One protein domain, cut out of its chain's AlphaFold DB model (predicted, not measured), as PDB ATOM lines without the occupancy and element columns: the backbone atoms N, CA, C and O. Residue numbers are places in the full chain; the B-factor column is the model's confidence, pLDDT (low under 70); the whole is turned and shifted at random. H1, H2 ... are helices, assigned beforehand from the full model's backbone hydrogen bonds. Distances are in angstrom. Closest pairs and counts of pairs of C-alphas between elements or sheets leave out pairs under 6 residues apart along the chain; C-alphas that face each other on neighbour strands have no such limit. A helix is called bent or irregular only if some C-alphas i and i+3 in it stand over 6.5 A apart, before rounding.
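What this domain is: This is residues 310 to 363, 383 to 434 and 442 to 523 of the 590 residues of an uncharacterized protein of Polystyrenella longa (UniProt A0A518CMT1). What shape do these atoms make? Two long helical hairpins, H5 with H6 and H1 with H2, pack side by side where H6 meets H2, and the long H4 runs along the side of the H1 and H2 pair away from H5. H3 lies loosely beyond H2 on that same side, while the short H7 lies at the opposite side of the whole, beyond H5 and touching no helix. What is it made of? The 188 printed residues include seven named helices, in the order H1, H2, H3, H4, H5, H6, H7, and no named strand; the class is all helix. How large is it? It is compact, with a radius of gyration of the C-alphas of 18.6 A, and the C-alphas span 61 by 42 by 25 A.

Where its parts are: Which helices are longest? H5, residues 446 to 477, and H4, residues 403 to 434, have 32 residues each and measure 45.4 A and 46.8 A from first to last C-alpha. H5 begins with C-alpha 446 at (163.621, 116.898, 113.548), and H4 ends with C-alpha 434 at (180.389, 104.177, 104.467). Where are the others? H6 is residues 480 to 508, 40.6 A; H2 is residues 333 to 363, 45.4 A; H1 is residues 312 to 329, 24.9 A, from C-alpha 312 at (166.733, 104.408, 114.501). H3 is residues 383 to 396, 19.4 A, and H7 is residues 514 to 519. Do they run evenly? H4 is irregular, with C-alphas 427 and 430 7.5 A apart and a kink of 48 degrees near residue 428, and H7 is only just irregular, with C-alphas 515 and 518 6.7 A apart. H6 has a kink of 33 degrees near residue 490.

How they stand to each other: What does H5 touch? H5 and H6 touch as a helical hairpin, opposite ways at a shallow tilt of 17 degrees; their closest C-alphas are those of Gly 474 and Gln 480, 4.4 A apart. H6 also touches H2, the same way at a shallow tilt of 8 degrees, closest at the C-alphas of Ser 342 and Pro 496, 5.2 A. What else meets H2, the hub? H1 and H2 are a helical hairpin that touches closest at the C-alphas of Ala 326 and Gly 339, 5.5 A, opposite ways at a shallow tilt of 1 degrees. H4 only just touches H2, with 3 pairs of C-alphas within 8 A, through residues 403 to 410 and 333 to 340 alone; the closest C-alphas are those of Ile 340 and Gly 410, 6.7 A. H1, H2 and H4 form a bundle, helices aligned in a group. And H3 and H7? H3 is close but not clearly touching H2, with the C-alphas of Ala 352 and Cys 384 7.4 A apart, and H7 is apart from H5 and H6. Are the backbones helical throughout? In H1, H3 and H5 every O i to N i+4 pair is within hydrogen-bond range, against 22 of 27 in H2, 25 of 28 in H4, 23 of 25 in H6 and 0 of 2 in H7, where 0 of 3 O i to N i+3 pairs are within range.

The domain as a whole: How far does it reach? The two C-alphas farthest apart are those of Asn 434 and Trp 477, 63.0 A. Where is the printed part cut? Residues 364 to 382 and 435 to 441 are not printed, with gaps of 19.8 A from C-alpha 363 to 383 and 17.9 A from C-alpha 434 to 442. Of the links that are printed whole, H3 to H4 is short, the others are tight and none is long. Where is confidence low? The mean pLDDT of the printed part is 72.2, and 99 residues are under 70, among them 310 to 340, 383 to 422 and 511 to 521.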
ATOM      1  N   PRO A 310     168.127 111.660 117.807       51.81
ATOM      2  CA  PRO A 310     167.492 110.351 117.891       51.81
ATOM      3  C   PRO A 310     167.476 109.702 116.506       51.81
ATOM      4  O   PRO A 310     166.779 110.145 115.599       51.81
ATOM      5  N   ASN A 311     168.287 108.665 116.341       62.00
ATOM      6  CA  ASN A 311     168.328 107.843 115.139       62.00
ATOM      7  C   ASN A 311     167.429 106.602 115.327       62.00
ATOM      8  O   ASN A 311     166.734 106.453 116.334       62.00
ATOM      9  N   PHE A 312     167.448 105.680 114.366       63.66
ATOM     10  CA  PHE A 312     166.733 104.408 114.501       63.66
ATOM     11  C   PHE A 312     167.128 103.633 115.771       63.66
ATOM     12  O   PHE A 312     166.260 103.088 116.441       63.66
ATOM     13  N   GLU A 313     168.409 103.644 116.153       65.50
ATOM     14  CA  GLU A 313     168.901 102.967 117.361       65.50
ATOM     15  C   GLU A 313     168.260 103.550 118.623       65.50
ATOM     16  O   GLU A 313     167.876 102.804 119.516       65.50
ATOM     17  N   TRP A 314     168.076 104.871 118.685       67.12
ATOM     18  CA  TRP A 314     167.355 105.520 119.781       67.12
ATOM     19  C   TRP A 314     165.911 105.093 119.848       67.12
ATOM     20  O   TRP A 314     165.395 104.876 120.938       67.12
ATOM     21  N   LEU A 315     165.262 104.977 118.699       68.19
ATOM     22  CA  LEU A 315     163.891 104.531 118.683       68.19
ATOM     23  C   LEU A 315     163.793 103.087 119.168       68.19
ATOM     24  O   LEU A 315     162.966 102.808 120.025       68.19
ATOM     25  N   VAL A 316     164.676 102.204 118.701       68.75
ATOM     26  CA  VAL A 316     164.755 100.823 119.188       68.75
ATOM     27  C   VAL A 316     165.025 100.792 120.691       68.75
ATOM     28  O   VAL A 316     164.344 100.070 121.407       68.75
ATOM     29  N   VAL A 317     165.964 101.596 121.197       68.69
ATOM     30  CA  VAL A 317     166.298 101.630 122.629       68.69
ATOM     31  C   VAL A 317     165.146 102.179 123.464       68.69
ATOM     32  O   VAL A 317     164.785 101.562 124.458       68.69
ATOM     33  N   PHE A 318     164.553 103.314 123.095       67.81
ATOM     34  CA  PHE A 318     163.427 103.883 123.836       67.81
ATOM     35  C   PHE A 318     162.170 103.025 123.696       67.81
ATOM     36  O   PHE A 318     161.420 102.919 124.664       67.81
ATOM     37  N   GLY A 319     161.974 102.380 122.546       69.19
ATOM     38  CA  GLY A 319     160.922 101.397 122.295       69.19
ATOM     39  C   GLY A 319     161.074 100.187 123.203       69.19
ATOM     40  O   GLY A 319     160.146  99.842 123.930       69.19
ATOM     41  N   LEU A 320     162.277  99.612 123.247       69.12
ATOM     42  CA  LEU A 320     162.625  98.500 124.128       69.12
ATOM     43  C   LEU A 320     162.535  98.892 125.604       69.12
ATOM     44  O   LEU A 320     162.021  98.127 126.404       69.12
ATOM     45  N   LEU A 321     162.989 100.082 125.987       65.44
ATOM     46  CA  LEU A 321     162.865 100.569 127.359       65.44
ATOM     47  C   LEU A 321     161.421 100.770 127.772       65.44
ATOM     48  O   LEU A 321     161.051 100.395 128.870       65.44
ATOM     49  N   SER A 322     160.624 101.399 126.915       64.12
ATOM     50  CA  SER A 322     159.202 101.586 127.178       64.12
ATOM     51  C   SER A 322     158.481 100.250 127.217       64.12
ATOM     52  O   SER A 322     157.480 100.148 127.910       64.12
ATOM     53  N   TRP A 323     159.007  99.230 126.532       67.88
ATOM     54  CA  TRP A 323     158.567  97.851 126.681       67.88
ATOM     55  C   TRP A 323     158.967  97.221 127.997       67.88
ATOM     56  O   TRP A 323     158.102  96.674 128.661       67.88
ATOM     57  N   ILE A 324     160.229  97.333 128.404       63.78
ATOM     58  CA  ILE A 324     160.675  96.885 129.725       63.78
ATOM     59  C   ILE A 324     159.795  97.563 130.775       63.78
ATOM     60  O   ILE A 324     159.200  96.908 131.611       63.78
ATOM     61  N   VAL A 325     159.608  98.873 130.669       59.97
ATOM     62  CA  VAL A 325     158.702  99.611 131.537       59.97
ATOM     63  C   VAL A 325     157.273  99.107 131.424       59.97
ATOM     64  O   VAL A 325     156.662  98.907 132.458       59.97
ATOM     65  N   ALA A 326     156.745  98.842 130.232       60.38
ATOM     66  CA  ALA A 326     155.424  98.255 130.095       60.38
ATOM     67  C   ALA A 326     155.357  96.916 130.841       60.38
ATOM     68  O   ALA A 326     154.596  96.814 131.784       60.38
ATOM     69  N   VAL A 327     156.205  95.943 130.529       60.84
ATOM     70  CA  VAL A 327     156.180  94.601 131.132       60.84
ATOM     71  C   VAL A 327     156.418  94.614 132.636       60.84
ATOM     72  O   VAL A 327     155.678  93.976 133.369       60.84
ATOM     73  N   PHE A 328     157.406  95.363 133.121       56.97
ATOM     74  CA  PHE A 328     157.744  95.374 134.545       56.97
ATOM     75  C   PHE A 328     156.779  96.213 135.391       56.97
ATOM     76  O   PHE A 328     156.644  95.967 136.584       56.97
ATOM     77  N   ILE A 329     156.105  97.211 134.812       54.62
ATOM     78  CA  ILE A 329     155.114  98.024 135.539       54.62
ATOM     79  C   ILE A 329     153.725  97.398 135.478       54.62
ATOM     80  O   ILE A 329     152.899  97.600 136.369       54.62
ATOM     81  N   ILE A 330     153.449  96.671 134.407       54.12
ATOM     82  CA  ILE A 330     152.148  96.113 134.105       54.12
ATOM     83  C   ILE A 330     152.137  94.640 134.526       54.12
ATOM     84  O   ILE A 330     151.999  93.745 133.708       54.12
ATOM     85  N   ASN A 331     152.204  94.389 135.832       53.47
ATOM     86  CA  ASN A 331     151.845  93.088 136.416       53.47
ATOM     87  C   ASN A 331     150.308  92.898 136.433       53.47
ATOM     88  O   ASN A 331     149.718  92.491 137.431       53.47
ATOM     89  N   ILE A 332     149.624  93.306 135.358       53.72
ATOM     90  CA  ILE A 332     148.175  93.154 135.188       53.72
ATOM     91  C   ILE A 332     147.952  92.461 133.832       53.72
ATOM     92  O   ILE A 332     148.217  93.084 132.799       53.72
ATOM     93  N   PRO A 333     147.415  91.229 133.806       52.41
ATOM     94  CA  PRO A 333     147.303  90.411 132.592       52.41
ATOM     95  C   PRO A 333     146.606  91.108 131.410       52.41
ATOM     96  O   PRO A 333     147.027  91.014 130.262       52.41
ATOM     97  N   THR A 334     145.559  91.902 131.672       55.69
ATOM     98  CA  THR A 334     144.793  92.628 130.629       55.69
ATOM     99  C   THR A 334     145.575  93.738 129.928       55.69
ATOM    100  O   THR A 334     145.168  94.276 128.897       55.69
ATOM    101  N   LEU A 335     146.699  94.117 130.506       55.66
ATOM    102  CA  LEU A 335     147.367  95.380 130.277       55.66
ATOM    103  C   LEU A 335     148.732  95.099 129.602       55.66
ATOM    104  O   LEU A 335     149.225  95.924 128.828       55.66
ATOM    105  N   GLU A 336     149.258  93.877 129.751       61.72
ATOM    106  CA  GLU A 336     150.345  93.315 128.941       61.72
ATOM    107  C   GLU A 336     150.013  93.368 127.452       61.72
ATOM    108  O   GLU A 336     150.793  93.899 126.659       61.72
ATOM    109  N   THR A 337     148.809  92.928 127.077       65.62
ATOM    110  CA  THR A 337     148.341  92.932 125.686       65.62
ATOM    111  C   THR A 337     148.383  94.334 125.082       65.62
ATOM    112  O   THR A 337     148.840  94.518 123.955       65.62
ATOM    113  N   VAL A 338     147.983  95.365 125.831       66.31
ATOM    114  CA  VAL A 338     147.982  96.744 125.315       66.31
ATOM    115  C   VAL A 338     149.341  97.400 125.346       66.31
ATOM    116  O   VAL A 338     149.646  98.163 124.424       66.31
ATOM    117  N   GLY A 339     150.178  97.082 126.331       67.94
ATOM    118  CA  GLY A 339     151.596  97.415 126.275       67.94
ATOM    119  C   GLY A 339     152.200  96.890 124.974       67.94
ATOM    120  O   GLY A 339     152.695  97.677 124.164       67.94
ATOM    121  N   ILE A 340     152.052  95.588 124.717       69.69
ATOM    122  CA  ILE A 340     152.559  94.910 123.518       69.69
ATOM    123  C   ILE A 340     152.005  95.549 122.239       69.69
ATOM    124  O   ILE A 340     152.793  95.913 121.365       69.69
ATOM    125  N   ILE A 341     150.688  95.756 122.123       73.56
ATOM    126  CA  ILE A 341     150.075  96.382 120.936       73.56
ATOM    127  C   ILE A 341     150.619  97.799 120.722       73.56
ATOM    128  O   ILE A 341     151.039  98.143 119.617       73.56
ATOM    129  N   SER A 342     150.653  98.626 121.767       73.44
ATOM    130  CA  SER A 342     151.104 100.021 121.667       73.44
ATOM    131  C   SER A 342     152.567 100.114 121.238       73.44
ATOM    132  O   SER A 342     152.933 100.945 120.405       73.44
ATOM    133  N   ILE A 343     153.404  99.227 121.772       71.44
ATOM    134  CA  ILE A 343     154.826  99.140 121.435       71.44
ATOM    135  C   ILE A 343     155.014  98.606 120.024       71.44
ATOM    136  O   ILE A 343     155.855  99.119 119.293       71.44
ATOM    137  N   SER A 344     154.198  97.642 119.606       73.38
ATOM    138  CA  SER A 344     154.190  97.141 118.231       73.38
ATOM    139  C   SER A 344     153.868  98.263 117.251       73.38
ATOM    140  O   SER A 344     154.610  98.469 116.295       73.38
ATOM    141  N   ILE A 345     152.818  99.048 117.519       79.06
ATOM    142  CA  ILE A 345     152.448 100.213 116.702       79.06
ATOM    143  C   ILE A 345     153.601 101.211 116.644       79.06
ATOM    144  O   ILE A 345     153.920 101.716 115.567       79.06
ATOM    145  N   TRP A 346     154.262 101.479 117.769       78.06
ATOM    146  CA  TRP A 346     155.411 102.375 117.792       78.06
ATOM    147  C   TRP A 346     156.594 101.833 116.978       78.06
ATOM    148  O   TRP A 346     157.085 102.531 116.087       78.06
ATOM    149  N   MET A 347     157.029 100.596 117.223       73.62
ATOM    150  CA  MET A 347     158.147  99.966 116.512       73.62
ATOM    151  C   MET A 347     157.875  99.880 115.008       73.62
ATOM    152  O   MET A 347     158.749 100.202 114.205       73.62
ATOM    153  N   LEU A 348     156.646  99.536 114.616       76.50
ATOM    154  CA  LEU A 348     156.214  99.545 113.222       76.50
ATOM    155  C   LEU A 348     156.232 100.946 112.620       76.50
ATOM    156  O   LEU A 348     156.736 101.122 111.515       76.50
ATOM    157  N   THR A 349     155.699 101.945 113.329       80.19
ATOM    158  CA  THR A 349     155.661 103.336 112.848       80.19
ATOM    159  C   THR A 349     157.069 103.836 112.561       80.19
ATOM    160  O   THR A 349     157.342 104.471 111.543       80.19
ATOM    161  N   ALA A 350     157.990 103.511 113.452       74.62
ATOM    162  CA  ALA A 350     159.381 103.874 113.328       74.62
ATOM    163  C   ALA A 350     160.124 103.147 112.222       74.62
ATOM    164  O   ALA A 350     160.875 103.775 111.476       74.62
ATOM    165  N   LEU A 351     159.920 101.835 112.120       74.19
ATOM    166  CA  LEU A 351     160.480 101.027 111.052       74.19
ATOM    167  C   LEU A 351     159.962 101.526 109.702       74.19
ATOM    168  O   LEU A 351     160.751 101.768 108.797       74.19
ATOM    169  N   ALA A 352     158.660 101.779 109.582       79.38
ATOM    170  CA  ALA A 352     158.068 102.365 108.388       79.38
ATOM    171  C   ALA A 352     158.703 103.726 108.068       79.38
ATOM    172  O   ALA A 352     159.196 103.919 106.958       79.38
ATOM    173  N   TYR A 353     158.767 104.643 109.038       77.56
ATOM    174  CA  TYR A 353     159.409 105.948 108.861       77.56
ATOM    175  C   TYR A 353     160.843 105.815 108.331       77.56
ATOM    176  O   TYR A 353     161.231 106.483 107.370       77.56
ATOM    177  N   TYR A 354     161.606 104.901 108.927       71.81
ATOM    178  CA  TYR A 354     162.975 104.609 108.544       71.81
ATOM    179  C   TYR A 354     163.093 104.149 107.088       71.81
ATOM    180  O   TYR A 354     163.880 104.707 106.316       71.81
ATOM    181  N   LEU A 355     162.291 103.151 106.715       73.06
ATOM    182  CA  LEU A 355     162.305 102.546 105.388       73.06
ATOM    183  C   LEU A 355     161.858 103.534 104.308       73.06
ATOM    184  O   LEU A 355     162.485 103.603 103.251       73.06
ATOM    185  N   PHE A 356     160.826 104.337 104.578       73.38
ATOM    186  CA  PHE A 356     160.288 105.280 103.600       73.38
ATOM    187  C   PHE A 356     161.196 106.488 103.362       73.38
ATOM    188  O   PHE A 356     161.374 106.897 102.211       73.38
ATOM    189  N   TYR A 357     161.778 107.069 104.414       69.12
ATOM    190  CA  TYR A 357     162.444 108.371 104.290       69.12
ATOM    191  C   TYR A 357     163.963 108.315 104.266       69.12
ATOM    192  O   TYR A 357     164.580 109.105 103.553       69.12
ATOM    193  N   ARG A 358     164.600 107.395 104.995       63.12
ATOM    194  CA  ARG A 358     166.068 107.372 105.036       63.12
ATOM    195  C   ARG A 358     166.661 106.691 103.806       63.12
ATOM    196  O   ARG A 358     167.632 107.194 103.244       63.12
ATOM    197  N   GLY A 359     166.041 105.596 103.359       60.78
ATOM    198  CA  GLY A 359     166.464 104.883 102.149       60.78
ATOM    199  C   GLY A 359     166.370 105.748 100.887       60.78
ATOM    200  O   GLY A 359     167.239 105.688 100.021       60.78
ATOM    201  N   THR A 360     165.359 106.616 100.809       59.41
ATOM    202  CA  THR A 360     165.148 107.516  99.666       59.41
ATOM    203  C   THR A 360     166.106 108.711  99.662       59.41
ATOM    204  O   THR A 360     166.590 109.091  98.596       59.41
ATOM    205  N   TYR A 361     166.456 109.263 100.829       58.16
ATOM    206  CA  TYR A 361     167.407 110.380 100.933       58.16
ATOM    207  C   TYR A 361     168.839 109.998 100.538       58.16
ATOM    208  O   TYR A 361     169.509 110.766  99.849       58.16
ATOM    209  N   GLN A 362     169.310 108.808 100.928       56.88
ATOM    210  CA  GLN A 362     170.642 108.330 100.526       56.88
ATOM    211  C   GLN A 362     170.741 108.111  99.011       56.88
ATOM    212  O   GLN A 362     171.773 108.411  98.416       56.88
ATOM    213  N   ALA A 363     169.659 107.651  98.375       58.09
ATOM    214  CA  ALA A 363     169.608 107.517  96.922       58.09
ATOM    215  C   ALA A 363     169.678 108.880  96.210       58.09
ATOM    216  O   ALA A 363     170.318 108.990  95.171       58.09
ATOM    217  N   ILE A 383     156.404  93.958 101.464       57.00
ATOM    218  CA  ILE A 383     157.033  93.314 102.636       57.00
ATOM    219  C   ILE A 383     156.601  93.984 103.951       57.00
ATOM    220  O   ILE A 383     156.313  93.292 104.926       57.00
ATOM    221  N   CYS A 384     156.472  95.315 103.974       56.16
ATOM    222  CA  CYS A 384     155.991  96.040 105.156       56.16
ATOM    223  C   CYS A 384     154.496  95.805 105.409       56.16
ATOM    224  O   CYS A 384     154.102  95.564 106.546       56.16
ATOM    225  N   TYR A 385     153.668  95.809 104.358       55.75
ATOM    226  CA  TYR A 385     152.256  95.442 104.446       55.75
ATOM    227  C   TYR A 385     152.098  93.981 104.876       55.75
ATOM    228  O   TYR A 385     151.267  93.705 105.726       55.75
ATOM    229  N   THR A 386     152.928  93.060 104.381       54.97
ATOM    230  CA  THR A 386     152.872  91.637 104.758       54.97
ATOM    231  C   THR A 386     153.306  91.425 106.208       54.97
ATOM    232  O   THR A 386     152.642  90.690 106.925       54.97
ATOM    233  N   ALA A 387     154.339  92.120 106.697       65.00
ATOM    234  CA  ALA A 387     154.732  92.066 108.107       65.00
ATOM    235  C   ALA A 387     153.658  92.656 109.037       65.00
ATOM    236  O   ALA A 387     153.373  92.073 110.077       65.00
ATOM    237  N   VAL A 388     153.017  93.765 108.645       63.31
ATOM    238  CA  VAL A 388     151.897  94.385 109.380       63.31
ATOM    239  C   VAL A 388     150.645  93.500 109.355       63.31
ATOM    240  O   VAL A 388     149.969  93.384 110.372       63.31
ATOM    241  N   ILE A 389     150.357  92.837 108.231       60.38
ATOM    242  CA  ILE A 389     149.238  91.893 108.082       60.38
ATOM    243  C   ILE A 389     149.498  90.607 108.878       60.38
ATOM    244  O   ILE A 389     148.577  90.117 109.518       60.38
ATOM    245  N   ILE A 390     150.732  90.093 108.913       61.97
ATOM    246  CA  ILE A 390     151.117  88.940 109.747       61.97
ATOM    247  C   ILE A 390     151.042  89.305 111.237       61.97
ATOM    248  O   ILE A 390     150.510  88.527 112.020       61.97
ATOM    249  N   LEU A 391     151.481  90.506 111.631       63.75
ATOM    250  CA  LEU A 391     151.315  91.038 112.993       63.75
ATOM    251  C   LEU A 391     149.845  91.118 113.398       63.75
ATOM    252  O   LEU A 391     149.467  90.657 114.469       63.75
ATOM    253  N   ALA A 392     149.027  91.721 112.535       61.78
ATOM    254  CA  ALA A 392     147.603  91.880 112.766       61.78
ATOM    255  C   ALA A 392     146.904  90.517 112.805       61.78
ATOM    256  O   ALA A 392     146.059  90.307 113.661       61.78
ATOM    257  N   ALA A 393     147.295  89.565 111.953       55.50
ATOM    258  CA  ALA A 393     146.760  88.207 111.952       55.50
ATOM    259  C   ALA A 393     147.156  87.419 113.211       55.50
ATOM    260  O   ALA A 393     146.301  86.752 113.780       55.50
ATOM    261  N   ILE A 394     148.397  87.532 113.701       61.25
ATOM    262  CA  ILE A 394     148.839  86.885 114.952       61.25
ATOM    263  C   ILE A 394     148.121  87.492 116.169       61.25
ATOM    264  O   ILE A 394     147.710  86.759 117.062       61.25
ATOM    265  N   LEU A 395     147.914  88.812 116.184       59.56
ATOM    266  CA  LEU A 395     147.196  89.513 117.257       59.56
ATOM    267  C   LEU A 395     145.671  89.295 117.218       59.56
ATOM    268  O   LEU A 395     145.020  89.424 118.251       59.56
ATOM    269  N   LEU A 396     145.093  88.980 116.052       56.16
ATOM    270  CA  LEU A 396     143.648  88.763 115.868       56.16
ATOM    271  C   LEU A 396     143.221  87.280 115.910       56.16
ATOM    272  O   LEU A 396     142.028  87.022 116.042       56.16
ATOM    273  N   ALA A 397     144.135  86.308 115.783       47.66
ATOM    274  CA  ALA A 397     143.779  84.895 115.565       47.66
ATOM    275  C   ALA A 397     143.713  83.989 116.816       47.66
ATOM    276  O   ALA A 397     143.352  82.824 116.668       47.66
ATOM    277  N   GLY A 398     144.025  84.455 118.030       49.97
ATOM    278  CA  GLY A 398     144.069  83.578 119.213       49.97
ATOM    279  C   GLY A 398     143.181  84.031 120.376       49.97
ATOM    280  O   GLY A 398     143.446  85.098 120.928       49.97
ATOM    281  N   PRO A 399     142.187  83.239 120.829       50.06
ATOM    282  CA  PRO A 399     141.633  83.400 122.168       50.06
ATOM    283  C   PRO A 399     142.709  82.985 123.182       50.06
ATOM    284  O   PRO A 399     142.967  81.801 123.394       50.06
ATOM    285  N   LEU A 400     143.384  83.978 123.764       52.31
ATOM    286  CA  LEU A 400     144.364  83.818 124.840       52.31
ATOM    287  C   LEU A 400     143.631  83.392 126.121       52.31
ATOM    288  O   LEU A 400     143.257  84.231 126.934       52.31
ATOM    289  N   HIS A 401     143.355  82.096 126.266       55.44
ATOM    290  CA  HIS A 401     142.684  81.556 127.454       55.44
ATOM    291  C   HIS A 401     143.642  81.125 128.580       55.44
ATOM    292  O   HIS A 401     143.162  80.788 129.655       55.44
ATOM    293  N   GLU A 402     144.964  81.210 128.392       61.97
ATOM    294  CA  GLU A 402     145.959  80.908 129.434       61.97
ATOM    295  C   GLU A 402     146.945  82.071 129.621       61.97
ATOM    296  O   GLU A 402     147.564  82.531 128.656       61.97
ATOM    297  N   GLU A 403     147.097  82.540 130.866       59.44
ATOM    298  CA  GLU A 403     147.993  83.646 131.251       59.44
ATOM    299  C   GLU A 403     149.445  83.397 130.809       59.44
ATOM    300  O   GLU A 403     150.083  84.297 130.261       59.44
ATOM    301  N   GLU A 404     149.945  82.163 130.929       62.81
ATOM    302  CA  GLU A 404     151.323  81.808 130.548       62.81
ATOM    303  C   GLU A 404     151.597  81.956 129.042       62.81
ATOM    304  O   GLU A 404     152.702  82.318 128.624       62.81
ATOM    305  N   SER A 405     150.580  81.737 128.205       61.38
ATOM    306  CA  SER A 405     150.711  81.817 126.749       61.38
ATOM    307  C   SER A 405     150.987  83.254 126.294       61.38
ATOM    308  O   SER A 405     151.813  83.481 125.406       61.38
ATOM    309  N   THR A 406     150.374  84.251 126.931       61.47
ATOM    310  CA  THR A 406     150.512  85.664 126.540       61.47
ATOM    311  C   THR A 406     151.952  86.165 126.699       61.47
ATOM    312  O   THR A 406     152.483  86.811 125.787       61.47
ATOM    313  N   TYR A 407     152.629  85.784 127.790       58.50
ATOM    314  CA  TYR A 407     154.039  86.107 128.027       58.50
ATOM    315  C   TYR A 407     154.951  85.530 126.953       58.50
ATOM    316  O   TYR A 407     155.799  86.240 126.404       58.50
ATOM    317  N   LEU A 408     154.766  84.250 126.630       64.25
ATOM    318  CA  LEU A 408     155.604  83.574 125.650       64.25
ATOM    319  C   LEU A 408     155.422  84.184 124.256       64.25
ATOM    320  O   LEU A 408     156.414  84.447 123.579       64.25
ATOM    321  N   HIS A 409     154.185  84.486 123.848       63.28
ATOM    322  CA  HIS A 409     153.905  85.134 122.562       63.28
ATOM    323  C   HIS A 409     154.483  86.551 122.500       63.28
ATOM    324  O   HIS A 409     155.118  86.904 121.503       63.28
ATOM    325  N   GLY A 410     154.333  87.345 123.566       62.19
ATOM    326  CA  GLY A 410     154.928  88.678 123.669       62.19
ATOM    327  C   GLY A 410     156.458  88.648 123.606       62.19
ATOM    328  O   GLY A 410     157.063  89.422 122.861       62.19
ATOM    329  N   MET A 411     157.097  87.719 124.325       61.47
ATOM    330  CA  MET A 411     158.550  87.536 124.274       61.47
ATOM    331  C   MET A 411     159.020  87.061 122.900       61.47
ATOM    332  O   MET A 411     159.943  87.651 122.342       61.47
ATOM    333  N   LEU A 412     158.383  86.040 122.323       63.06
ATOM    334  CA  LEU A 412     158.759  85.488 121.021       63.06
ATOM    335  C   LEU A 412     158.648  86.551 119.925       63.06
ATOM    336  O   LEU A 412     159.562  86.725 119.123       63.06
ATOM    337  N   PHE A 413     157.559  87.313 119.935       64.94
ATOM    338  CA  PHE A 413     157.330  88.431 119.032       64.94
ATOM    339  C   PHE A 413     158.465  89.460 119.060       64.94
ATOM    340  O   PHE A 413     158.923  89.925 118.016       64.94
ATOM    341  N   LEU A 414     158.954  89.792 120.251       59.72
ATOM    342  CA  LEU A 414     160.027  90.766 120.436       59.72
ATOM    343  C   LEU A 414     161.402  90.190 120.174       59.72
ATOM    344  O   LEU A 414     162.263  90.911 119.678       59.72
ATOM    345  N   VAL A 415     161.612  88.905 120.442       66.25
ATOM    346  CA  VAL A 415     162.801  88.201 119.969       66.25
ATOM    347  C   VAL A 415     162.823  88.255 118.448       66.25
ATOM    348  O   VAL A 415     163.854  88.607 117.887       66.25
ATOM    349  N   VAL A 416     161.700  88.022 117.764       65.88
ATOM    350  CA  VAL A 416     161.603  88.102 116.297       65.88
ATOM    351  C   VAL A 416     161.811  89.533 115.792       65.88
ATOM    352  O   VAL A 416     162.656  89.751 114.928       65.88
ATOM    353  N   LEU A 417     161.113  90.531 116.339       62.62
ATOM    354  CA  LEU A 417     161.277  91.934 115.937       62.62
ATOM    355  C   LEU A 417     162.667  92.476 116.265       62.62
ATOM    356  O   LEU A 417     163.272  93.165 115.444       62.62
ATOM    357  N   GLY A 418     163.168  92.180 117.459       63.50
ATOM    358  CA  GLY A 418     164.472  92.599 117.953       63.50
ATOM    359  C   GLY A 418     165.598  91.954 117.158       63.50
ATOM    360  O   GLY A 418     166.428  92.670 116.607       63.50
ATOM    361  N   SER A 419     165.598  90.626 117.016       66.19
ATOM    362  CA  SER A 419     166.594  89.911 116.205       66.19
ATOM    363  C   SER A 419     166.491  90.261 114.721       66.19
ATOM    364  O   SER A 419     167.523  90.448 114.086       66.19
ATOM    365  N   GLY A 420     165.284  90.450 114.180       67.50
ATOM    366  CA  GLY A 420     165.068  90.897 112.805       67.50
ATOM    367  C   GLY A 420     165.600  92.309 112.563       67.50
ATOM    368  O   GLY A 420     166.317  92.544 111.592       67.50
ATOM    369  N   SER A 421     165.334  93.240 113.483       59.72
ATOM    370  CA  SER A 421     165.853  94.615 113.419       59.72
ATOM    371  C   SER A 421     167.375  94.659 113.587       59.72
ATOM    372  O   SER A 421     168.055  95.386 112.864       59.72
ATOM    373  N   LEU A 422     167.927  93.862 114.510       63.06
ATOM    374  CA  LEU A 422     169.370  93.725 114.728       63.06
ATOM    375  C   LEU A 422     170.066  93.074 113.530       63.06
ATOM    376  O   LEU A 422     171.120  93.547 113.112       63.06
ATOM    377  N   GLY A 423     169.473  92.020 112.969       70.75
ATOM    378  CA  GLY A 423     169.953  91.316 111.784       70.75
ATOM    379  C   GLY A 423     169.954  92.228 110.564       70.75
ATOM    380  O   GLY A 423     170.975  92.342 109.891       70.75
ATOM    381  N   TRP A 424     168.866  92.972 110.337       66.44
ATOM    382  CA  TRP A 424     168.820  94.019 109.315       66.44
ATOM    383  C   TRP A 424     169.926  95.050 109.532       66.44
ATOM    384  O   TRP A 424     170.672  95.357 108.602       66.44
ATOM    385  N   TYR A 425     170.033  95.610 110.743       63.00
ATOM    386  CA  TYR A 425     171.048  96.614 111.058       63.00
ATOM    387  C   TYR A 425     172.448  96.092 110.747       63.00
ATOM    388  O   TYR A 425     173.223  96.794 110.107       63.00
ATOM    389  N   TRP A 426     172.748  94.851 111.135       70.75
ATOM    390  CA  TRP A 426     174.014  94.194 110.824       70.75
ATOM    391  C   TRP A 426     174.254  94.065 109.320       70.75
ATOM    392  O   TRP A 426     175.337  94.419 108.855       70.75
ATOM    393  N   LEU A 427     173.246  93.636 108.557       72.38
ATOM    394  CA  LEU A 427     173.327  93.513 107.096       72.38
ATOM    395  C   LEU A 427     173.544  94.861 106.398       72.38
ATOM    396  O   LEU A 427     174.174  94.914 105.347       72.38
ATOM    397  N   LYS A 428     173.028  95.951 106.972       66.75
ATOM    398  CA  LYS A 428     173.148  97.310 106.425       66.75
ATOM    399  C   LYS A 428     174.227  98.161 107.086       66.75
ATOM    400  O   LYS A 428     174.417  99.313 106.702       66.75
ATOM    401  N   ARG A 429     174.974  97.598 108.034       71.12
ATOM    402  CA  ARG A 429     175.962  98.321 108.835       71.12
ATOM    403  C   ARG A 429     177.046  98.974 107.986       71.12
ATOM    404  O   ARG A 429     177.353 100.139 108.215       71.12
ATOM    405  N   SER A 430     177.592  98.255 107.007       71.19
ATOM    406  CA  SER A 430     178.618  98.794 106.107       71.19
ATOM    407  C   SER A 430     178.092  99.975 105.298       71.19
ATOM    408  O   SER A 430     178.786 100.976 105.165       71.19
ATOM    409  N   ASP A 431     176.851  99.898 104.807       67.56
ATOM    410  CA  ASP A 431     176.215 100.989 104.062       67.56
ATOM    411  C   ASP A 431     176.079 102.239 104.952       67.56
ATOM    412  O   ASP A 431     176.222 103.362 104.473       67.56
ATOM    413  N   TYR A 432     175.857 102.059 106.261       62.81
ATOM    414  CA  TYR A 432     175.797 103.162 107.228       62.81
ATOM    415  C   TYR A 432     177.158 103.747 107.573       62.81
ATOM    416  O   TYR A 432     177.282 104.966 107.640       62.81
ATOM    417  N   GLU A 433     178.161 102.903 107.811       66.88
ATOM    418  CA  GLU A 433     179.517 103.356 108.139       66.88
ATOM    419  C   GLU A 433     180.183 104.048 106.936       66.88
ATOM    420  O   GLU A 433     180.959 104.983 107.127       66.88
ATOM    421  N   ASN A 434     179.832 103.638 105.711       66.00
ATOM    422  CA  ASN A 434     180.389 104.177 104.467       66.00
ATOM    423  C   ASN A 434     179.603 105.358 103.880       66.00
ATOM    424  O   ASN A 434     180.126 106.055 103.011       66.00
ATOM    425  N   PRO A 442     172.972 119.287 110.874       53.19
ATOM    426  CA  PRO A 442     173.859 119.058 112.025       53.19
ATOM    427  C   PRO A 442     173.137 118.761 113.357       53.19
ATOM    428  O   PRO A 442     173.781 118.482 114.363       53.19
ATOM    429  N   LEU A 443     171.800 118.816 113.394       58.47
ATOM    430  CA  LEU A 443     170.983 118.754 114.616       58.47
ATOM    431  C   LEU A 443     170.069 117.522 114.711       58.47
ATOM    432  O   LEU A 443     169.333 117.383 115.689       58.47
ATOM    433  N   GLY A 444     170.146 116.627 113.729       67.38
ATOM    434  CA  GLY A 444     169.366 115.402 113.677       67.38
ATOM    435  C   GLY A 444     168.004 115.513 113.039       67.38
ATOM    436  O   GLY A 444     167.538 116.599 112.689       67.38
ATOM    437  N   ASP A 445     167.371 114.354 112.870       73.56
ATOM    438  CA  ASP A 445     166.066 114.270 112.238       73.56
ATOM    439  C   ASP A 445     164.995 114.891 113.145       73.56
ATOM    440  O   ASP A 445     164.533 114.317 114.139       73.56
ATOM    441  N   ARG A 446     164.605 116.119 112.797       77.31
ATOM    442  CA  ARG A 446     163.621 116.898 113.548       77.31
ATOM    443  C   ARG A 446     162.266 116.200 113.613       77.31
ATOM    444  O   ARG A 446     161.544 116.416 114.594       77.31
ATOM    445  N   ASN A 447     161.911 115.403 112.606       81.25
ATOM    446  CA  ASN A 447     160.671 114.640 112.614       81.25
ATOM    447  C   ASN A 447     160.728 113.597 113.737       81.25
ATOM    448  O   ASN A 447     159.812 113.554 114.557       81.25
ATOM    449  N   ILE A 448     161.822 112.843 113.863       81.38
ATOM    450  CA  ILE A 448     161.985 111.856 114.945       81.38
ATOM    451  C   ILE A 448     161.960 112.529 116.324       81.38
ATOM    452  O   ILE A 448     161.330 112.022 117.252       81.38
ATOM    453  N   GLU A 449     162.583 113.699 116.476       84.69
ATOM    454  CA  GLU A 449     162.445 114.498 117.700       84.69
ATOM    455  C   GLU A 449     160.969 114.841 117.981       84.69
ATOM    456  O   GLU A 449     160.483 114.696 119.102       84.69
ATOM    457  N   ASN A 450     160.201 115.285 116.986       85.81
ATOM    458  CA  ASN A 450     158.778 115.579 117.185       85.81
ATOM    459  C   ASN A 450     157.948 114.330 117.498       85.81
ATOM    460  O   ASN A 450     157.045 114.416 118.326       85.81
ATOM    461  N   TRP A 451     158.266 113.185 116.895       86.56
ATOM    462  CA  TRP A 451     157.652 111.914 117.265       86.56
ATOM    463  C   TRP A 451     157.866 111.618 118.750       86.56
ATOM    464  O   TRP A 451     156.895 111.362 119.455       86.56
ATOM    465  N   GLY A 452     159.097 111.773 119.250       87.56
ATOM    466  CA  GLY A 452     159.403 111.639 120.675       87.56
ATOM    467  C   GLY A 452     158.542 112.553 121.553       87.56
ATOM    468  O   GLY A 452     157.991 112.100 122.553       87.56
ATOM    469  N   LEU A 453     158.350 113.817 121.157       90.94
ATOM    470  CA  LEU A 453     157.470 114.762 121.863       90.94
ATOM    471  C   LEU A 453     156.009 114.294 121.877       90.94
ATOM    472  O   LEU A 453     155.395 114.255 122.940       90.94
ATOM    473  N   TYR A 454     155.444 113.957 120.714       91.06
ATOM    474  CA  TYR A 454     154.041 113.548 120.610       91.06
ATOM    475  C   TYR A 454     153.774 112.262 121.373       91.06
ATOM    476  O   TYR A 454     152.819 112.209 122.143       91.06
ATOM    477  N   LEU A 455     154.652 111.275 121.215       88.25
ATOM    478  CA  LEU A 455     154.601 110.027 121.957       88.25
ATOM    479  C   LEU A 455     154.607 110.302 123.464       88.25
ATOM    480  O   LEU A 455     153.695 109.875 124.159       88.25
ATOM    481  N   SER A 456     155.558 111.106 123.950       91.88
ATOM    482  CA  SER A 456     155.650 111.457 125.375       91.88
ATOM    483  C   SER A 456     154.370 112.102 125.909       91.88
ATOM    484  O   SER A 456     153.902 111.745 126.988       91.88
ATOM    485  N   LEU A 457     153.807 113.063 125.168       94.31
ATOM    486  CA  LEU A 457     152.600 113.778 125.583       94.31
ATOM    487  C   LEU A 457     151.377 112.864 125.576       94.31
ATOM    488  O   LEU A 457     150.610 112.896 126.531       94.31
ATOM    489  N   ILE A 458     151.210 112.043 124.538       92.31
ATOM    490  CA  ILE A 458     150.101 111.089 124.435       92.31
ATOM    491  C   ILE A 458     150.197 110.066 125.567       92.31
ATOM    492  O   ILE A 458     149.261 109.939 126.348       92.31
ATOM    493  N   THR A 459     151.346 109.410 125.740       88.81
ATOM    494  CA  THR A 459     151.572 108.443 126.823       88.81
ATOM    495  C   THR A 459     151.355 109.067 128.198       88.81
ATOM    496  O   THR A 459     150.534 108.581 128.976       88.81
ATOM    497  N   GLY A 460     152.038 110.174 128.493       92.25
ATOM    498  CA  GLY A 460     151.968 110.818 129.800       92.25
ATOM    499  C   GLY A 460     150.569 111.340 130.132       92.25
ATOM    500  O   GLY A 460     150.075 111.093 131.234       92.25
ATOM    501  N   LEU A 461     149.911 112.048 129.204       95.12
ATOM    502  CA  LEU A 461     148.594 112.645 129.452       95.12
ATOM    503  C   LEU A 461     147.508 111.579 129.516       95.12
ATOM    504  O   LEU A 461     146.683 111.639 130.423       95.12
ATOM    505  N   SER A 462     147.507 110.589 128.619       92.00
ATOM    506  CA  SER A 462     146.494 109.531 128.641       92.00
ATOM    507  C   SER A 462     146.555 108.732 129.948       92.00
ATOM    508  O   SER A 462     145.512 108.490 130.557       92.00
ATOM    509  N   ILE A 463     147.755 108.380 130.430       89.94
ATOM    510  CA  ILE A 463     147.931 107.683 131.718       89.94
ATOM    511  C   ILE A 463     147.510 108.571 132.897       89.94
ATOM    512  O   ILE A 463     146.823 108.098 133.807       89.94
ATOM    513  N   SER A 464     147.897 109.851 132.876       92.81
ATOM    514  CA  SER A 464     147.555 110.816 133.928       92.81
ATOM    515  C   SER A 464     146.044 111.012 134.032       92.81
ATOM    516  O   SER A 464     145.473 110.827 135.102       92.81
ATOM    517  N   ILE A 465     145.379 111.311 132.912       94.62
ATOM    518  CA  ILE A 465     143.928 111.531 132.852       94.62
ATOM    519  C   ILE A 465     143.189 110.292 133.343       94.62
ATOM    520  O   ILE A 465     142.324 110.401 134.207       94.62
ATOM    521  N   ARG A 466     143.563 109.106 132.855       92.44
ATOM    522  CA  ARG A 466     142.960 107.849 133.301       92.44
ATOM    523  C   ARG A 466     143.098 107.651 134.813       92.44
ATOM    524  O   ARG A 466     142.120 107.318 135.477       92.44
ATOM    525  N   SER A 467     144.300 107.839 135.353       90.12
ATOM    526  CA  SER A 467     144.572 107.616 136.778       90.12
ATOM    527  C   SER A 467     143.828 108.618 137.662       90.12
ATOM    528  O   SER A 467     143.273 108.225 138.687       90.12
ATOM    529  N   GLY A 468     143.734 109.877 137.227       93.25
ATOM    530  CA  GLY A 468     142.984 110.910 137.937       93.25
ATOM    531  C   GLY A 468     141.483 110.708 137.885       93.25
ATOM    532  O   GLY A 468     140.835 110.819 138.918       93.25
ATOM    533  N   LEU A 469     140.933 110.329 136.729       94.81
ATOM    534  CA  LEU A 469     139.521 109.969 136.636       94.81
ATOM    535  C   LEU A 469     139.213 108.753 137.516       94.81
ATOM    536  O   LEU A 469     138.259 108.799 138.280       94.81
ATOM    537  N   LYS A 470     140.044 107.705 137.499       93.25
ATOM    538  CA  LYS A 470     139.890 106.542 138.392       93.25
ATOM    539  C   LYS A 470     139.880 106.956 139.870       93.25
ATOM    540  O   LYS A 470     139.020 106.496 140.615       93.25
ATOM    541  N   GLY A 471     140.822 107.806 140.289       91.81
ATOM    542  CA  GLY A 471     140.888 108.317 141.662       91.81
ATOM    543  C   GLY A 471     139.648 109.126 142.043       91.81
ATOM    544  O   GLY A 471     139.026 108.849 143.066       91.81
ATOM    545  N   TRP A 472     139.240 110.059 141.182       95.19
ATOM    546  CA  TRP A 472     138.057 110.897 141.373       95.19
ATOM    547  C   TRP A 472     136.767 110.073 141.468       95.19
ATOM    548  O   TRP A 472     136.017 110.209 142.434       95.19
ATOM    549  N   LEU A 473     136.531 109.161 140.517       95.44
ATOM    550  CA  LEU A 473     135.351 108.294 140.543       95.44
ATOM    551  C   LEU A 473     135.347 107.384 141.776       95.44
ATOM    552  O   LEU A 473     134.309 107.225 142.409       95.44
ATOM    553  N   GLY A 474     136.507 106.843 142.161       93.19
ATOM    554  CA  GLY A 474     136.635 106.034 143.371       93.19
ATOM    555  C   GLY A 474     136.287 106.805 144.649       93.19
ATOM    556  O   GLY A 474     135.650 106.243 145.534       93.19
ATOM    557  N   LEU A 475     136.647 108.092 144.734       92.19
ATOM    558  CA  LEU A 475     136.319 108.950 145.879       92.19
ATOM    559  C   LEU A 475     134.827 109.294 145.963       92.19
ATOM    560  O   LEU A 475     134.276 109.314 147.061       92.19
ATOM    561  N   HIS A 476     134.178 109.584 144.833       93.19
ATOM    562  CA  HIS A 476     132.796 110.088 144.828       93.19
ATOM    563  C   HIS A 476     131.726 109.017 144.624       93.19
ATOM    564  O   HIS A 476     130.610 109.174 145.114       93.19
ATOM    565  N   TRP A 477     132.048 107.944 143.907       95.56
ATOM    566  CA  TRP A 477     131.110 106.879 143.552       95.56
ATOM    567  C   TRP A 477     131.496 105.507 144.118       95.56
ATOM    568  O   TRP A 477     130.743 104.549 143.945       95.56
ATOM    569  N   GLY A 478     132.626 105.398 144.826       94.56
ATOM    570  CA  GLY A 478     133.114 104.131 145.367       94.56
ATOM    571  C   GLY A 478     133.592 103.160 144.281       94.56
ATOM    572  O   GLY A 478     133.704 103.520 143.110       94.56
ATOM    573  N   ASN A 479     133.897 101.923 144.684       91.94
ATOM    574  CA  ASN A 479     134.324 100.817 143.814       91.94
ATOM    575  C   ASN A 479     135.452 101.189 142.824       91.94
ATOM    576  O   ASN A 479     135.279 101.230 141.604       91.94
ATOM    577  N   GLN A 480     136.638 101.481 143.363       88.69
ATOM    578  CA  GLN A 480     137.802 101.878 142.567       88.69
ATOM    579  C   GLN A 480     138.225 100.807 141.541       88.69
ATOM    580  O   GLN A 480     138.763 101.155 140.487       88.69
ATOM    581  N   GLU A 481     137.987  99.527 141.834       89.44
ATOM    582  CA  GLU A 481     138.300  98.400 140.948       89.44
ATOM    583  C   GLU A 481     137.444  98.438 139.682       89.44
ATOM    584  O   GLU A 481     138.003  98.475 138.585       89.44
ATOM    585  N   TYR A 482     136.123  98.598 139.822       93.25
ATOM    586  CA  TYR A 482     135.204  98.748 138.689       93.25
ATOM    587  C   TYR A 482     135.630  99.872 137.735       93.25
ATOM    588  O   TYR A 482     135.735  99.674 136.524       93.25
ATOM    589  N   TRP A 483     135.940 101.058 138.267       93.00
ATOM    590  CA  TRP A 483     136.379 102.180 137.431       93.00
ATOM    591  C   TRP A 483     137.747 101.939 136.796       93.00
ATOM    592  O   TRP A 483     137.996 102.380 135.673       93.00
ATOM    593  N   SER A 484     138.640 101.238 137.497       88.38
ATOM    594  CA  SER A 484     139.942 100.849 136.959       88.38
ATOM    595  C   SER A 484     139.784  99.948 135.736       88.38
ATOM    596  O   SER A 484     140.425 100.220 134.715       88.38
ATOM    597  N   GLU A 485     138.925  98.931 135.828       88.25
ATOM    598  CA  GLU A 485     138.600  97.995 134.747       88.25
ATOM    599  C   GLU A 485     137.919  98.700 133.576       88.25
ATOM    600  O   GLU A 485     138.387  98.603 132.440       88.25
ATOM    601  N   LEU A 486     136.871  99.482 133.849       91.06
ATOM    602  CA  LEU A 486     136.128 100.212 132.822       91.06
ATOM    603  C   LEU A 486     137.041 101.169 132.047       91.06
ATOM    604  O   LEU A 486     137.065 101.174 130.815       91.06
ATOM    605  N   PHE A 487     137.840 101.973 132.753       90.50
ATOM    606  CA  PHE A 487     138.770 102.879 132.089       90.50
ATOM    607  C   PHE A 487     139.892 102.154 131.374       90.50
ATOM    608  O   PHE A 487     140.384 102.681 130.376       90.50
ATOM    609  N   TRP A 488     140.316 100.983 131.855       84.88
ATOM    610  CA  TRP A 488     141.226 100.154 131.082       84.88
ATOM    611  C   TRP A 488     140.595  99.792 129.749       84.88
ATOM    612  O   TRP A 488     141.194 100.148 128.746       84.88
ATOM    613  N   GLN A 489     139.386  99.228 129.712       85.19
ATOM    614  CA  GLN A 489     138.719  98.827 128.463       85.19
ATOM    615  C   GLN A 489     138.688  99.951 127.414       85.19
ATOM    616  O   GLN A 489     139.070  99.737 126.264       85.19
ATOM    617  N   TYR A 490     138.322 101.175 127.808       88.00
ATOM    618  CA  TYR A 490     138.355 102.322 126.892       88.00
ATOM    619  C   TYR A 490     139.774 102.735 126.504       88.00
ATOM    620  O   TYR A 490     140.047 103.015 125.334       88.00
ATOM    621  N   PHE A 491     140.692 102.769 127.469       86.06
ATOM    622  CA  PHE A 491     142.092 103.091 127.218       86.06
ATOM    623  C   PHE A 491     142.735 102.090 126.252       86.06
ATOM    624  O   PHE A 491     143.484 102.517 125.373       86.06
ATOM    625  N   LEU A 492     142.387 100.800 126.350       79.00
ATOM    626  CA  LEU A 492     142.891  99.734 125.482       79.00
ATOM    627  C   LEU A 492     142.594 100.008 124.003       79.00
ATOM    628  O   LEU A 492     143.377  99.617 123.145       79.00
ATOM    629  N   VAL A 493     141.498 100.702 123.697       83.69
ATOM    630  CA  VAL A 493     141.114 101.039 122.319       83.69
ATOM    631  C   VAL A 493     141.625 102.423 121.928       83.69
ATOM    632  O   VAL A 493     142.246 102.594 120.876       83.69
ATOM    633  N   ILE A 494     141.387 103.428 122.773       87.31
ATOM    634  CA  ILE A 494     141.648 104.835 122.443       87.31
ATOM    635  C   ILE A 494     143.147 105.100 122.309       87.31
ATOM    636  O   ILE A 494     143.566 105.769 121.364       87.31
ATOM    637  N   TYR A 495     143.962 104.586 123.233       86.69
ATOM    638  CA  TYR A 495     145.387 104.902 123.270       86.69
ATOM    639  C   TYR A 495     146.153 104.332 122.060       86.69
ATOM    640  O   TYR A 495     146.788 105.124 121.355       86.69
ATOM    641  N   PRO A 496     146.044 103.031 121.715       82.44
ATOM    642  CA  PRO A 496     146.659 102.494 120.500       82.44
ATOM    643  C   PRO A 496     146.134 103.155 119.224       82.44
ATOM    644  O   PRO A 496     146.914 103.436 118.317       82.44
ATOM    645  N   THR A 497     144.834 103.466 119.162       84.12
ATOM    646  CA  THR A 497     144.240 104.167 118.011       84.12
ATOM    647  C   THR A 497     144.854 105.551 117.834       84.12
ATOM    648  O   THR A 497     145.229 105.924 116.724       84.12
ATOM    649  N   LEU A 498     145.015 106.311 118.919       88.88
ATOM    650  CA  LEU A 498     145.640 107.630 118.875       88.88
ATOM    651  C   LEU A 498     147.110 107.538 118.446       88.88
ATOM    652  O   LEU A 498     147.543 108.317 117.597       88.88
ATOM    653  N   LEU A 499     147.860 106.563 118.973       85.94
ATOM    654  CA  LEU A 499     149.237 106.302 118.543       85.94
ATOM    655  C   LEU A 499     149.315 105.952 117.058       85.94
ATOM    656  O   LEU A 499     150.180 106.478 116.363       85.94
ATOM    657  N   LEU A 500     148.406 105.111 116.561       84.94
ATOM    658  CA  LEU A 500     148.346 104.736 115.153       84.94
ATOM    659  C   LEU A 500     148.025 105.946 114.274       84.94
ATOM    660  O   LEU A 500     148.728 106.192 113.301       84.94
ATOM    661  N   VAL A 501     147.006 106.735 114.623       88.12
ATOM    662  CA  VAL A 501     146.620 107.938 113.866       88.12
ATOM    663  C   VAL A 501     147.773 108.937 113.815       88.12
ATOM    664  O   VAL A 501     148.106 109.438 112.741       88.12
ATOM    665  N   VAL A 502     148.419 109.204 114.951       87.75
ATOM    666  CA  VAL A 502     149.558 110.131 115.018       87.75
ATOM    667  C   VAL A 502     150.777 109.551 114.304       87.75
ATOM    668  O   VAL A 502     151.481 110.299 113.632       87.75
ATOM    669  N   GLY A 503     151.001 108.238 114.373       85.50
ATOM    670  CA  GLY A 503     152.066 107.539 113.655       85.50
ATOM    671  C   GLY A 503     151.884 107.568 112.136       85.50
ATOM    672  O   GLY A 503     152.809 107.912 111.405       85.50
ATOM    673  N   LEU A 504     150.674 107.312 111.642       85.12
ATOM    674  CA  LEU A 504     150.331 107.424 110.221       85.12
ATOM    675  C   LEU A 504     150.421 108.874 109.736       85.12
ATOM    676  O   LEU A 504     150.968 109.152 108.666       85.12
ATOM    677  N   TRP A 505     149.936 109.825 110.534       86.12
ATOM    678  CA  TRP A 505     150.096 111.249 110.251       86.12
ATOM    679  C   TRP A 505     151.576 111.657 110.216       86.12
ATOM    680  O   TRP A 505     151.991 112.422 109.348       86.12
ATOM    681  N   PHE A 506     152.385 111.104 111.114       83.94
ATOM    682  CA  PHE A 506     153.822 111.326 111.171       83.94
ATOM    683  C   PHE A 506     154.533 110.792 109.919       83.94
ATOM    684  O   PHE A 506     155.274 111.536 109.279       83.94
ATOM    685  N   ILE A 507     154.254 109.548 109.518       81.06
ATOM    686  CA  ILE A 507     154.828 108.928 108.312       81.06
ATOM    687  C   ILE A 507     154.338 109.627 107.037       81.06
ATOM    688  O   ILE A 507     155.098 109.794 106.092       81.06
ATOM    689  N   SER A 508     153.083 110.065 106.972       81.31
ATOM    690  CA  SER A 508     152.557 110.726 105.765       81.31
ATOM    691  C   SER A 508     153.144 112.122 105.527       81.31
ATOM    692  O   SER A 508     153.069 112.644 104.411       81.31
ATOM    693  N   ARG A 509     153.759 112.742 106.539       78.50
ATOM    694  CA  ARG A 509     154.410 114.042 106.386       78.50
ATOM    695  C   ARG A 509     155.810 113.894 105.809       78.50
ATOM    696  O   ARG A 509     156.700 113.317 106.426       78.50
ATOM    697  N   LYS A 510     156.023 114.548 104.663       72.94
ATOM    698  CA  LYS A 510     157.366 114.766 104.118       72.94
ATOM    699  C   LYS A 510     158.267 115.402 105.192       72.94
ATOM    700  O   LYS A 510     157.777 116.274 105.919       72.94
ATOM    701  N   PRO A 511     159.558 115.020 105.271       68.00
ATOM    702  CA  PRO A 511     160.566 115.689 106.081       68.00
ATOM    703  C   PRO A 511     160.467 117.185 105.836       68.00
ATOM    704  O   PRO A 511     160.676 117.652 104.715       68.00
ATOM    705  N   GLN A 512     160.006 117.919 106.847       60.72
ATOM    706  CA  GLN A 512     159.765 119.340 106.675       60.72
ATOM    707  C   GLN A 512     161.110 120.055 106.636       60.72
ATOM    708  O   GLN A 512     161.906 119.952 107.567       60.72
ATOM    709  N   THR A 513     161.342 120.798 105.558       59.06
ATOM    710  CA  THR A 513     162.447 121.748 105.450       59.06
ATOM    711  C   THR A 513     162.254 122.908 106.434       59.06
ATOM    712  O   THR A 513     161.134 123.207 106.859       59.06
ATOM    713  N   GLU A 514     163.358 123.559 106.805       58.31
ATOM    714  CA  GLU A 514     163.524 124.404 108.001       58.31
ATOM    715  C   GLU A 514     162.432 125.461 108.267       58.31
ATOM    716  O   GLU A 514     162.125 125.739 109.425       58.31
ATOM    717  N   TRP A 515     161.785 126.000 107.230       48.50
ATOM    718  CA  TRP A 515     160.927 127.188 107.320       48.50
ATOM    719  C   TRP A 515     159.551 126.983 107.991       48.50
ATOM    720  O   TRP A 515     159.054 127.877 108.675       48.50
ATOM    721  N   ILE A 516     158.915 125.812 107.855       50.31
ATOM    722  CA  ILE A 516     157.556 125.569 108.408       50.31
ATOM    723  C   ILE A 516     157.603 125.272 109.925       50.31
ATOM    724  O   ILE A 516     156.596 125.363 110.636       50.31
ATOM    725  N   TYR A 517     158.791 124.972 110.456       49.69
ATOM    726  CA  TYR A 517     158.974 124.395 111.788       49.69
ATOM    727  C   TYR A 517     158.877 125.397 112.948       49.69
ATOM    728  O   TYR A 517     158.474 125.020 114.053       49.69
ATOM    729  N   SER A 518     159.166 126.680 112.708       56.22
ATOM    730  CA  SER A 518     159.113 127.744 113.725       56.22
ATOM    731  C   SER A 518     157.703 127.985 114.298       56.22
ATOM    732  O   SER A 518     157.558 128.541 115.387       56.22
ATOM    733  N   ARG A 519     156.640 127.518 113.621       53.06
ATOM    734  CA  ARG A 519     155.240 127.686 114.063       53.06
ATOM    735  C   ARG A 519     154.745 126.639 115.061       53.06
ATOM    736  O   ARG A 519     153.844 126.950 115.840       53.06
ATOM    737  N   ILE A 520     155.283 125.416 115.033       51.94
ATOM    738  CA  ILE A 520     154.703 124.270 115.765       51.94
ATOM    739  C   ILE A 520     155.267 124.155 117.190       51.94
ATOM    740  O   ILE A 520     154.583 123.671 118.091       51.94
ATOM    741  N   ARG A 521     156.470 124.678 117.455       60.38
ATOM    742  CA  ARG A 521     157.036 124.706 118.810       60.38
ATOM    743  C   ARG A 521     156.705 126.018 119.497       60.38
ATOM    744  O   ARG A 521     157.469 126.977 119.460       60.38
ATOM    745  N   LYS A 522     155.603 126.016 120.237       85.19
ATOM    746  CA  LYS A 522     155.439 126.928 121.369       85.19
ATOM    747  C   LYS A 522     155.646 126.103 122.640       85.19
ATOM    748  O   LYS A 522     154.644 125.675 123.207       85.19
ATOM    749  N   PRO A 523     156.900 125.853 123.093       90.88
ATOM    750  CA  PRO A 523     157.157 125.115 124.331       90.88
ATOM    751  C   PRO A 523     156.328 125.626 125.501       90.88
ATOM    752  O   PRO A 523     155.826 124.845 126.296       90.88
TER     753      PRO A 523